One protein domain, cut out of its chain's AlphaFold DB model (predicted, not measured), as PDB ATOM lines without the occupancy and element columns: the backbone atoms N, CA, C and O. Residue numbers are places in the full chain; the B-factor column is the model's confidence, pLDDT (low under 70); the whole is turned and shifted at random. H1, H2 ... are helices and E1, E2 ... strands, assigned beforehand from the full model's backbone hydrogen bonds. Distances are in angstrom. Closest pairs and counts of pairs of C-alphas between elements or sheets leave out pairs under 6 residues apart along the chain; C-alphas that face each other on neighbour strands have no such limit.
ATOM      1  N   ASP A   2       2.704  14.257 -15.265       83.94
ATOM      2  CA  ASP A   2       3.184  15.575 -14.824       83.94
ATOM      3  C   ASP A   2       2.924  16.717 -15.819       83.94
ATOM      4  O   ASP A   2       2.520  17.805 -15.418       83.94
ATOM      5  N   LEU A   3       3.072  16.474 -17.127       87.88
ATOM      6  CA  LEU A   3       2.735  17.466 -18.159       87.88
ATOM      7  C   LEU A   3       1.242  17.813 -18.183       87.88
ATOM      8  O   LEU A   3       0.883  18.968 -18.388       87.88
ATOM      9  N   ILE A   4       0.376  16.821 -17.970       88.50
ATOM     10  CA  ILE A   4      -1.073  17.026 -17.940       88.50
ATOM     11  C   ILE A   4      -1.439  17.775 -16.664       88.50
ATOM     12  O   ILE A   4      -2.156  18.762 -16.740       88.50
ATOM     13  N   THR A   5      -0.887  17.380 -15.517       88.25
ATOM     14  CA  THR A   5      -1.074  18.107 -14.255       88.25
ATOM     15  C   THR A   5      -0.644  19.569 -14.380       88.25
ATOM     16  O   THR A   5      -1.413  20.464 -14.045       88.25
ATOM     17  N   ARG A   6       0.531  19.837 -14.961       88.88
ATOM     18  CA  ARG A   6       0.989  21.206 -15.239       88.88
ATOM     19  C   ARG A   6       0.035  21.965 -16.163       88.88
ATOM     20  O   ARG A   6      -0.230  23.141 -15.934       88.88
ATOM     21  N   MET A   7      -0.486  21.307 -17.194       91.56
ATOM     22  CA  MET A   7      -1.460  21.902 -18.111       91.56
ATOM     23  C   MET A   7      -2.782  22.245 -17.407       91.56
ATOM     24  O   MET A   7      -3.323  23.323 -17.639       91.56
ATOM     25  N   LEU A   8      -3.259  21.398 -16.488       89.56
ATOM     26  CA  LEU A   8      -4.438  21.684 -15.659       89.56
ATOM     27  C   LEU A   8      -4.209  22.867 -14.702       89.56
ATOM     28  O   LEU A   8      -5.156  23.571 -14.364       89.56
ATOM     29  N   HIS A   9      -2.959  23.130 -14.319       88.44
ATOM     30  CA  HIS A   9      -2.546  24.301 -13.535       88.44
ATOM     31  C   HIS A   9      -2.146  25.494 -14.428       88.44
ATOM     32  O   HIS A   9      -1.217  26.241 -14.125       88.44
ATOM     33  N   LEU A  10      -2.823  25.653 -15.574       85.44
ATOM     34  CA  LEU A  10      -2.663  26.784 -16.500       85.44
ATOM     35  C   LEU A  10      -1.215  26.997 -16.987       85.44
ATOM     36  O   LEU A  10      -0.811  28.108 -17.320       85.44
ATOM     37  N   ASN A  11      -0.429  25.918 -17.049       85.44
ATOM     38  CA  ASN A  11       0.986  25.904 -17.426       85.44
ATOM     39  C   ASN A  11       1.930  26.738 -16.541       85.44
ATOM     40  O   ASN A  11       3.105  26.888 -16.905       85.44
ATOM     41  N   GLN A  12       1.473  27.214 -15.378       79.19
ATOM     42  CA  GLN A  12       2.299  27.986 -14.453       79.19
ATOM     43  C   GLN A  12       3.463  27.134 -13.913       79.19
ATOM     44  O   GLN A  12       3.300  25.963 -13.561       79.19
ATOM     45  N   ALA A  27      -9.248  26.768  -7.558       70.69
ATOM     46  CA  ALA A  27     -10.076  27.328  -8.622       70.69
ATOM     47  C   ALA A  27     -10.748  26.220  -9.452       70.69
ATOM     48  O   ALA A  27     -10.064  25.363 -10.028       70.69
ATOM     49  N   TYR A  28     -12.083  26.271  -9.552       88.19
ATOM     50  CA  TYR A  28     -12.881  25.377 -10.391       88.19
ATOM     51  C   TYR A  28     -12.624  25.643 -11.875       88.19
ATOM     52  O   TYR A  28     -12.810  26.757 -12.355       88.19
ATOM     53  N   LYS A  29     -12.227  24.607 -12.615       90.88
ATOM     54  CA  LYS A  29     -11.829  24.688 -14.024       90.88
ATOM     55  C   LYS A  29     -12.711  23.807 -14.898       90.88
ATOM     56  O   LYS A  29     -13.204  22.756 -14.477       90.88
ATOM     57  N   ILE A  30     -12.848  24.204 -16.155       93.44
ATOM     58  CA  ILE A  30     -13.506  23.422 -17.200       93.44
ATOM     59  C   ILE A  30     -12.427  22.858 -18.121       93.44
ATOM     60  O   ILE A  30     -11.608  23.603 -18.645       93.44
ATOM     61  N   LEU A  31     -12.429  21.549 -18.358       94.50
ATOM     62  CA  LEU A  31     -11.563  20.914 -19.350       94.50
ATOM     63  C   LEU A  31     -12.360  20.667 -20.633       94.50
ATOM     64  O   LEU A  31     -13.370  19.971 -20.622       94.50
ATOM     65  N   VAL A  32     -11.905  21.202 -21.758       95.44
ATOM     66  CA  VAL A  32     -12.535  20.995 -23.065       95.44
ATOM     67  C   VAL A  32     -11.598  20.185 -23.950       95.44
ATOM     68  O   VAL A  32     -10.439  20.550 -24.125       95.44
ATOM     69  N   MET A  33     -12.097  19.087 -24.515       96.25
ATOM     70  CA  MET A  33     -11.306  18.170 -25.340       96.25
ATOM     71  C   MET A  33     -12.006  17.815 -26.649       96.25
ATOM     72  O   MET A  33     -13.232  17.851 -26.734       96.25
ATOM     73  N   ASP A  34     -11.231  17.430 -27.660       96.75
ATOM     74  CA  ASP A  34     -11.757  16.775 -28.859       96.75
ATOM     75  C   ASP A  34     -11.817  15.252 -28.684       96.75
ATOM     76  O   ASP A  34     -11.275  14.688 -27.729       96.75
ATOM     77  N   GLY A  35     -12.507  14.565 -29.598       95.88
ATOM     78  CA  GLY A  35     -12.655  13.109 -29.518       95.88
ATOM     79  C   GLY A  35     -11.316  12.361 -29.459       95.88
ATOM     80  O   GLY A  35     -11.192  11.387 -28.722       95.88
ATOM     81  N   ALA A  36     -10.295  12.845 -30.173       95.56
ATOM     82  CA  ALA A  36      -8.982  12.208 -30.204       95.56
ATOM     83  C   ALA A  36      -8.246  12.342 -28.861       95.56
ATOM     84  O   ALA A  36      -7.710  11.355 -28.356       95.56
ATOM     85  N   CYS A  37      -8.251  13.532 -28.256       94.50
ATOM     86  CA  CYS A  37      -7.667  13.773 -26.939       94.50
ATOM     87  C   CYS A  37      -8.393  12.982 -25.843       94.50
ATOM     88  O   CYS A  37      -7.732  12.428 -24.964       94.50
ATOM     89  N   ILE A  38      -9.723  12.850 -25.924       94.44
ATOM     90  CA  ILE A  38     -10.499  12.006 -25.000       94.44
ATOM     91  C   ILE A  38     -10.037  10.549 -25.091       94.44
ATOM     92  O   ILE A  38      -9.711   9.957 -24.066       94.44
ATOM     93  N   SER A  39      -9.971   9.979 -26.300       94.12
ATOM     94  CA  SER A  39      -9.525   8.592 -26.499       94.12
ATOM     95  C   SER A  39      -8.077   8.362 -26.063       94.12
ATOM     96  O   SER A  39      -7.752   7.283 -25.574       94.12
ATOM     97  N   LEU A  40      -7.212   9.369 -26.220       92.69
ATOM     98  CA  LEU A  40      -5.816   9.303 -25.795       92.69
ATOM     99  C   LEU A  40      -5.673   9.330 -24.266       92.69
ATOM    100  O   LEU A  40      -4.826   8.626 -23.718       92.69
ATOM    101  N   LEU A  41      -6.474  10.146 -23.575       90.38
ATOM    102  CA  LEU A  41      -6.327  10.375 -22.137       90.38
ATOM    103  C   LEU A  41      -7.186   9.463 -21.260       90.38
ATOM    104  O   LEU A  41      -6.788   9.186 -20.130       90.38
ATOM    105  N   SER A  42      -8.317   8.954 -21.752       89.69
ATOM    106  CA  SER A  42      -9.220   8.108 -20.960       89.69
ATOM    107  C   SER A  42      -8.572   6.870 -20.316       89.69
ATOM    108  O   SER A  42      -9.030   6.483 -19.240       89.69
ATOM    109  N   PRO A  43      -7.522   6.234 -20.885       91.12
ATOM    110  CA  PRO A  43      -6.860   5.102 -20.230       91.12
ATOM    111  C   PRO A  43      -5.950   5.507 -19.061       91.12
ATOM    112  O   PRO A  43      -5.688   4.689 -18.182       91.12
ATOM    113  N   VAL A  44      -5.440   6.744 -19.058       89.00
ATOM    114  CA  VAL A  44      -4.401   7.207 -18.118       89.00
ATOM    115  C   VAL A  44      -4.907   8.227 -17.100       89.00
ATOM    116  O   VAL A  44      -4.277   8.406 -16.061       89.00
ATOM    117  N   LEU A  45      -6.039   8.880 -17.370       85.94
ATOM    118  CA  LEU A  45      -6.670   9.863 -16.495       85.94
ATOM    119  C   LEU A  45      -8.026   9.369 -16.025       85.94
ATOM    120  O   LEU A  45      -8.960   9.197 -16.808       85.94
ATOM    121  N   ARG A  46      -8.153   9.202 -14.710       89.88
ATOM    122  CA  ARG A  46      -9.440   8.924 -14.080       89.88
ATOM    123  C   ARG A  46     -10.135  10.236 -13.743       89.88
ATOM    124  O   ARG A  46      -9.495  11.233 -13.417       89.88
ATOM    125  N   VAL A  47     -11.466  10.208 -13.709       88.56
ATOM    126  CA  VAL A  47     -12.283  11.357 -13.275       88.56
ATOM    127  C   VAL A  47     -11.881  11.836 -11.875       88.56
ATOM    128  O   VAL A  47     -11.873  13.035 -11.611       88.56
ATOM    129  N   GLY A  48     -11.501  10.913 -10.986       89.25
ATOM    130  CA  GLY A  48     -11.011  11.256  -9.651       89.25
ATOM    131  C   GLY A  48      -9.744  12.116  -9.668       89.25
ATOM    132  O   GLY A  48      -9.609  12.984  -8.818       89.25
ATOM    133  N   ASP A  49      -8.854  11.927 -10.643       89.19
ATOM    134  CA  ASP A  49      -7.614  12.703 -10.741       89.19
ATOM    135  C   ASP A  49      -7.873  14.097 -11.323       89.19
ATOM    136  O   ASP A  49      -7.346  15.075 -10.811       89.19
ATOM    137  N   LEU A  50      -8.783  14.218 -12.296       90.38
ATOM    138  CA  LEU A  50      -9.260  15.522 -12.779       90.38
ATOM    139  C   LEU A  50      -9.863  16.365 -11.644       90.38
ATOM    140  O   LEU A  50      -9.538  17.543 -11.505       90.38
ATOM    141  N   ARG A  51     -10.692  15.747 -10.792       90.00
ATOM    142  CA  ARG A  51     -11.318  16.425  -9.645       90.00
ATOM    143  C   ARG A  51     -10.305  16.912  -8.611       90.00
ATOM    144  O   ARG A  51     -10.487  17.998  -8.079       90.00
ATOM    145  N   LYS A  52      -9.239  16.145  -8.352       89.75
ATOM    146  CA  LYS A  52      -8.147  16.564  -7.451       89.75
ATOM    147  C   LYS A  52      -7.422  17.822  -7.942       89.75
ATOM    148  O   LYS A  52      -6.838  18.515  -7.128       89.75
ATOM    149  N   HIS A  53      -7.470  18.110  -9.245       88.19
ATOM    150  CA  HIS A  53      -6.854  19.288  -9.867       88.19
ATOM    151  C   HIS A  53      -7.872  20.400 -10.197       88.19
ATOM    152  O   HIS A  53      -7.628  21.241 -11.064       88.19
ATOM    153  N   GLY A  54      -9.039  20.392  -9.544       89.62
ATOM    154  CA  GLY A  54     -10.046  21.450  -9.669       89.62
ATOM    155  C   GLY A  54     -10.913  21.374 -10.928       89.62
ATOM    156  O   GLY A  54     -11.709  22.276 -11.168       89.62
ATOM    157  N   VAL A  55     -10.822  20.315 -11.740       92.12
ATOM    158  CA  VAL A  55     -11.679  20.167 -12.928       92.12
ATOM    159  C   VAL A  55     -13.077  19.701 -12.512       92.12
ATOM    160  O   VAL A  55     -13.259  18.564 -12.064       92.12
ATOM    161  N   THR A  56     -14.081  20.561 -12.692       90.94
ATOM    162  CA  THR A  56     -15.488  20.281 -12.339       90.94
ATOM    163  C   THR A  56     -16.311  19.798 -13.525       90.94
ATOM    164  O   THR A  56     -17.224  18.989 -13.355       90.94
ATOM    165  N   LEU A  57     -15.959  20.242 -14.732       92.12
ATOM    166  CA  LEU A  57     -16.604  19.850 -15.980       92.12
ATOM    167  C   LEU A  57     -15.559  19.398 -16.995       92.12
ATOM    168  O   LEU A  57     -14.528  20.045 -17.166       92.12
ATOM    169  N   HIS A  58     -15.858  18.313 -17.709       92.75
ATOM    170  CA  HIS A  58     -15.108  17.898 -18.888       92.75
ATOM    171  C   HIS A  58     -16.045  17.802 -20.100       92.75
ATOM    172  O   HIS A  58     -16.994  17.014 -20.123       92.75
ATOM    173  N   LEU A  59     -15.813  18.633 -21.111       94.44
ATOM    174  CA  LEU A  59     -16.717  18.812 -22.246       94.44
ATOM    175  C   LEU A  59     -16.042  18.405 -23.554       94.44
ATOM    176  O   LEU A  59     -14.825  18.501 -23.702       94.44
ATOM    177  N   ASN A  60     -16.853  17.981 -24.522       95.00
ATOM    178  CA  ASN A  60     -16.387  17.747 -25.884       95.00
ATOM    179  C   ASN A  60     -16.569  19.027 -26.719       95.00
ATOM    180  O   ASN A  60     -17.657  19.604 -26.706       95.00
ATOM    181  N   ILE A  61     -15.526  19.460 -27.437       96.25
ATOM    182  CA  ILE A  61     -15.560  20.637 -28.323       96.25
ATOM    183  C   ILE A  61     -16.565  20.523 -29.472       96.25
ATOM    184  O   ILE A  61     -17.079  21.540 -29.927       96.25
ATOM    185  N   ASP A  62     -16.888  19.306 -29.903       94.06
ATOM    186  CA  ASP A  62     -17.823  19.050 -30.999       94.06
ATOM    187  C   ASP A  62     -19.297  19.175 -30.579       94.06
ATOM    188  O   ASP A  62     -20.192  19.130 -31.422       94.06
ATOM    189  N   LYS A  63     -19.576  19.307 -29.276       92.75
ATOM    190  CA  LYS A  63     -20.935  19.446 -28.740       92.75
ATOM    191  C   LYS A  63     -21.243  20.905 -28.420       92.75
ATOM    192  O   LYS A  63     -20.356  21.668 -28.051       92.75
ATOM    193  N   ALA A  64     -22.522  21.272 -28.498       88.81
ATOM    194  CA  ALA A  64     -22.982  22.573 -28.023       88.81
ATOM    195  C   ALA A  64     -22.640  22.741 -26.530       88.81
ATOM    196  O   ALA A  64     -22.897  21.844 -25.724       88.81
ATOM    197  N   ARG A  65     -22.054  23.887 -26.175       90.38
ATOM    198  CA  ARG A  65     -21.643  24.227 -24.806       90.38
ATOM    199  C   ARG A  65     -22.413  25.455 -24.339       90.38
ATOM    200  O   ARG A  65     -22.579  26.401 -25.105       90.38
ATOM    201  N   GLN A  66     -22.843  25.449 -23.085       86.00
ATOM    202  CA  GLN A  66     -23.310  26.661 -22.419       86.00
ATOM    203  C   GLN A  66     -22.104  27.440 -21.893       86.00
ATOM    204  O   GLN A  66     -21.133  26.840 -21.432       86.00
ATOM    205  N   GLN A  67     -22.158  28.767 -21.988       79.31
ATOM    206  CA  GLN A  67     -21.136  29.621 -21.393       79.31
ATOM    207  C   GLN A  67     -21.233  29.555 -19.867       79.31
ATOM    208  O   GLN A  67     -22.325  29.606 -19.304       79.31
ATOM    209  N   VAL A  68     -20.079  29.455 -19.213       84.00
ATOM    210  CA  VAL A  68     -19.936  29.526 -17.757       84.00
ATOM    211  C   VAL A  68     -19.019  30.713 -17.484       84.00
ATOM    212  O   VAL A  68     -17.850  30.667 -17.852       84.00
ATOM    213  N   ALA A  69     -19.566  31.794 -16.927       75.88
ATOM    214  CA  ALA A  69     -18.877  33.085 -16.859       75.88
ATOM    215  C   ALA A  69     -17.723  33.126 -15.838       75.88
ATOM    216  O   ALA A  69     -16.748  33.836 -16.059       75.88
ATOM    217  N   ASP A  70     -17.802  32.327 -14.770       82.50
ATOM    218  CA  ASP A  70     -16.936  32.478 -13.588       82.50
ATOM    219  C   ASP A  70     -15.864  31.383 -13.450       82.50
ATOM    220  O   ASP A  70     -15.233  31.261 -12.401       82.50
ATOM    221  N   ALA A  71     -15.662  30.551 -14.479       85.94
ATOM    222  CA  ALA A  71     -14.713  29.438 -14.427       85.94
ATOM    223  C   ALA A  71     -13.735  29.459 -15.616       85.94
ATOM    224  O   ALA A  71     -14.182  29.483 -16.768       85.94
ATOM    225  N   PRO A  72     -12.409  29.385 -15.384       89.62
ATOM    226  CA  PRO A  72     -11.440  29.242 -16.463       89.62
ATOM    227  C   PRO A  72     -11.632  27.921 -17.215       89.62
ATOM    228  O   PRO A  72     -11.905  26.870 -16.625       89.62
ATOM    229  N   ALA A  73     -11.429  27.968 -18.530       91.38
ATOM    230  CA  ALA A  73     -11.485  26.800 -19.396       91.38
ATOM    231  C   ALA A  73     -10.104  26.472 -19.976       91.38
ATOM    232  O   ALA A  73      -9.427  27.334 -20.535       91.38
ATOM    233  N   VAL A  74      -9.711  25.204 -19.887       93.25
ATOM    234  CA  VAL A  74      -8.493  24.658 -20.480       93.25
ATOM    235  C   VAL A  74      -8.875  23.818 -21.692       93.25
ATOM    236  O   VAL A  74      -9.625  22.851 -21.571       93.25
ATOM    237  N   TYR A  75      -8.362  24.180 -22.866       95.00
ATOM    238  CA  TYR A  75      -8.629  23.474 -24.117       95.00
ATOM    239  C   TYR A  75      -7.455  22.561 -24.466       95.00
ATOM    240  O   TYR A  75      -6.365  23.031 -24.784       95.00
ATOM    241  N   LEU A  76      -7.692  21.251 -24.454       95.38
ATOM    242  CA  LEU A  76      -6.756  20.251 -24.954       95.38
ATOM    243  C   LEU A  76      -7.353  19.593 -26.197       95.38
ATOM    244  O   LEU A  76      -8.117  18.633 -26.115       95.38
ATOM    245  N   VAL A  77      -7.009  20.142 -27.357       96.75
ATOM    246  CA  VAL A  77      -7.560  19.737 -28.652       96.75
ATOM    247  C   VAL A  77      -6.446  19.603 -29.680       96.75
ATOM    248  O   VAL A  77      -5.372  20.189 -29.528       96.75
ATOM    249  N   ARG A  78      -6.690  18.866 -30.767       96.69
ATOM    250  CA  ARG A  78      -5.743  18.848 -31.887       96.69
ATOM    251  C   ARG A  78      -5.696  20.209 -32.595       96.69
ATOM    252  O   ARG A  78      -6.744  20.850 -32.728       96.69
ATOM    253  N   PRO A  79      -4.533  20.620 -33.126       96.12
ATOM    254  CA  PRO A  79      -4.369  21.884 -33.841       96.12
ATOM    255  C   PRO A  79      -4.946  21.786 -35.261       96.12
ATOM    256  O   PRO A  79      -4.221  21.694 -36.246       96.12
ATOM    257  N   THR A  80      -6.273  21.740 -35.365       96.75
ATOM    258  CA  THR A  80      -6.995  21.681 -36.644       96.75
ATOM    259  C   THR A  80      -7.755  22.983 -36.884       96.75
ATOM    260  O   THR A  80      -8.197  23.592 -35.905       96.75
ATOM    261  N   PRO A  81      -7.976  23.391 -38.149       96.81
ATOM    262  CA  PRO A  81      -8.760  24.588 -38.456       96.81
ATOM    263  C   PRO A  81     -10.145  24.555 -37.801       96.81
ATOM    264  O   PRO A  81     -10.524  25.479 -37.100       96.81
ATOM    265  N   ALA A  82     -10.830  23.413 -37.880       95.75
ATOM    266  CA  ALA A  82     -12.153  23.245 -37.287       95.75
ATOM    267  C   ALA A  82     -12.168  23.386 -35.750       95.75
ATOM    268  O   ALA A  82     -13.200  23.733 -35.179       95.75
ATOM    269  N   ASN A  83     -11.067  23.082 -35.055       96.38
ATOM    270  CA  ASN A  83     -10.970  23.319 -33.612       96.38
ATOM    271  C   ASN A  83     -10.667  24.787 -33.313       96.38
ATOM    272  O   ASN A  83     -11.232  25.322 -32.365       96.38
ATOM    273  N   ALA A  84      -9.819  25.433 -34.118       94.94
ATOM    274  CA  ALA A  84      -9.541  26.861 -33.994       94.94
ATOM    275  C   ALA A  84     -10.819  27.692 -34.196       94.94
ATOM    276  O   ALA A  84     -11.138  28.517 -33.345       94.94
ATOM    277  N   ASP A  85     -11.607  27.379 -35.228       95.56
ATOM    278  CA  ASP A  85     -12.884  28.045 -35.525       95.56
ATOM    279  C   ASP A  85     -13.929  27.872 -34.407       95.56
ATOM    280  O   ASP A  85     -14.824  28.693 -34.261       95.56
ATOM    281  N   ARG A  86     -13.841  26.797 -33.612       93.44
ATOM    282  CA  ARG A  86     -14.735  26.543 -32.464       93.44
ATOM    283  C   ARG A  86     -14.258  27.174 -31.152       93.44
ATOM    284  O   ARG A  86     -14.968  27.074 -30.144       93.44
ATOM    285  N   ILE A  87     -13.031  27.688 -31.128       92.94
ATOM    286  CA  ILE A  87     -12.431  28.376 -29.979       92.94
ATOM    287  C   ILE A  87     -12.533  29.893 -30.156       92.94
ATOM    288  O   ILE A  87     -12.739  30.579 -29.157       92.94
ATOM    289  N   ALA A  88     -12.358  30.378 -31.391       84.19
ATOM    290  CA  ALA A  88     -12.506  31.781 -31.776       84.19
ATOM    291  C   ALA A  88     -13.926  32.307 -31.520       84.19
ATOM    292  O   ALA A  88     -14.026  33.492 -31.130       84.19
TER     293      ALA A  88
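This is residues 2 to 12 and 27 to 88 of the 88 residues of an uncharacterized protein of Hordeum vulgare subsp. vulgare (UniProt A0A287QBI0). A small sheet of three parallel strands, with E1 between E2 and E3, has two short helices, H2 and H3, over one face. A third helix, H1, only grazes the sheet, mostly at E3, while H4 sits off the end at which the strands finish, and residues 61 to 72 make a long loop from E2 to E3. The printed part has 73 residues with four named helices and three named strands, in the order H1 E1 H2 H3 E2 E3 H4, and its class is mixed, helices and strands. It is compact, with a radius of gyration of the C-alphas of 12.0 A, and its rounded outline spans 30 by 29 by 22 A.

The inner strand E1, residues 29 to 33, runs 13.1 A from C-alpha 29 at (-11.829, 24.688, -14.024). The edge strands are E2, residues 55 to 60, 14.0 A long, and E3, residues 73 to 76, 9.8 A long. The helices are H1, residues 2 to 8, 9.8 A long, beginning at C-alpha 2 at (3.184, 15.575, -14.824); H2, residues 35 to 41, 10.1 A; H3, residues 47 to 52, 8.8 A; and H4, residues 81 to 84, 5.1 A, ending at C-alpha 84 at (-9.541, 26.861, -33.994).

E1 and E2 are parallel at 24 degrees, with N 31 and O 57 2.8 A apart, within hydrogen-bond range. E1 and E3 are parallel at 28 degrees, with N 74 and O 30 within that range at 2.8 A. E1, H2 with H3, and E2 form a strand-helix-strand unit, two parallel neighbour strands joined through helices, with a right-handed crossover. H2 and H3 are on the same face of the sheet. H3, at a height over the sheet of 8.2 A, lies only just over E2, on which 3 of its 6 C-alphas fall, and runs slantwise to the strands, at 38 degrees to E2 on the local plane; the closest C-alphas of the two are those of Leu 50 and Thr 56, 7.9 A apart. H2, at a height of 8.1 A, lies only just over E1, on which 3 of its 7 C-alphas fall, and runs only just slantwise, at 32 degrees to E1 on the local plane. H1 only grazes the sheet with its residues 4 to 8; its closest C-alpha pair with E3 is Leu 8 and Val 74, 7.0 A. H1 and H3 are near each other, with 5 pairs of C-alphas within 10 A. H4 is not on the sheet, and H2 and H4 are apart. In H1, H2 and H3 every O i to N i+4 pair is within hydrogen-bond range; H4 is too short for such a pair, but its 1 pair of O i to N i+3 is within range.

The two C-alphas farthest apart, those of Lys 52 and Pro 81, are 32.0 A from each other. Residues 13 to 26 are cut out, and C-alphas 12 and 27 stand 13.7 A apart across the cut. Of the links that are printed whole, E2 to E3 is long, with 12 residues, and the others are tight. The mean pLDDT of the printed part is 90.6, and no printed residue is under 70.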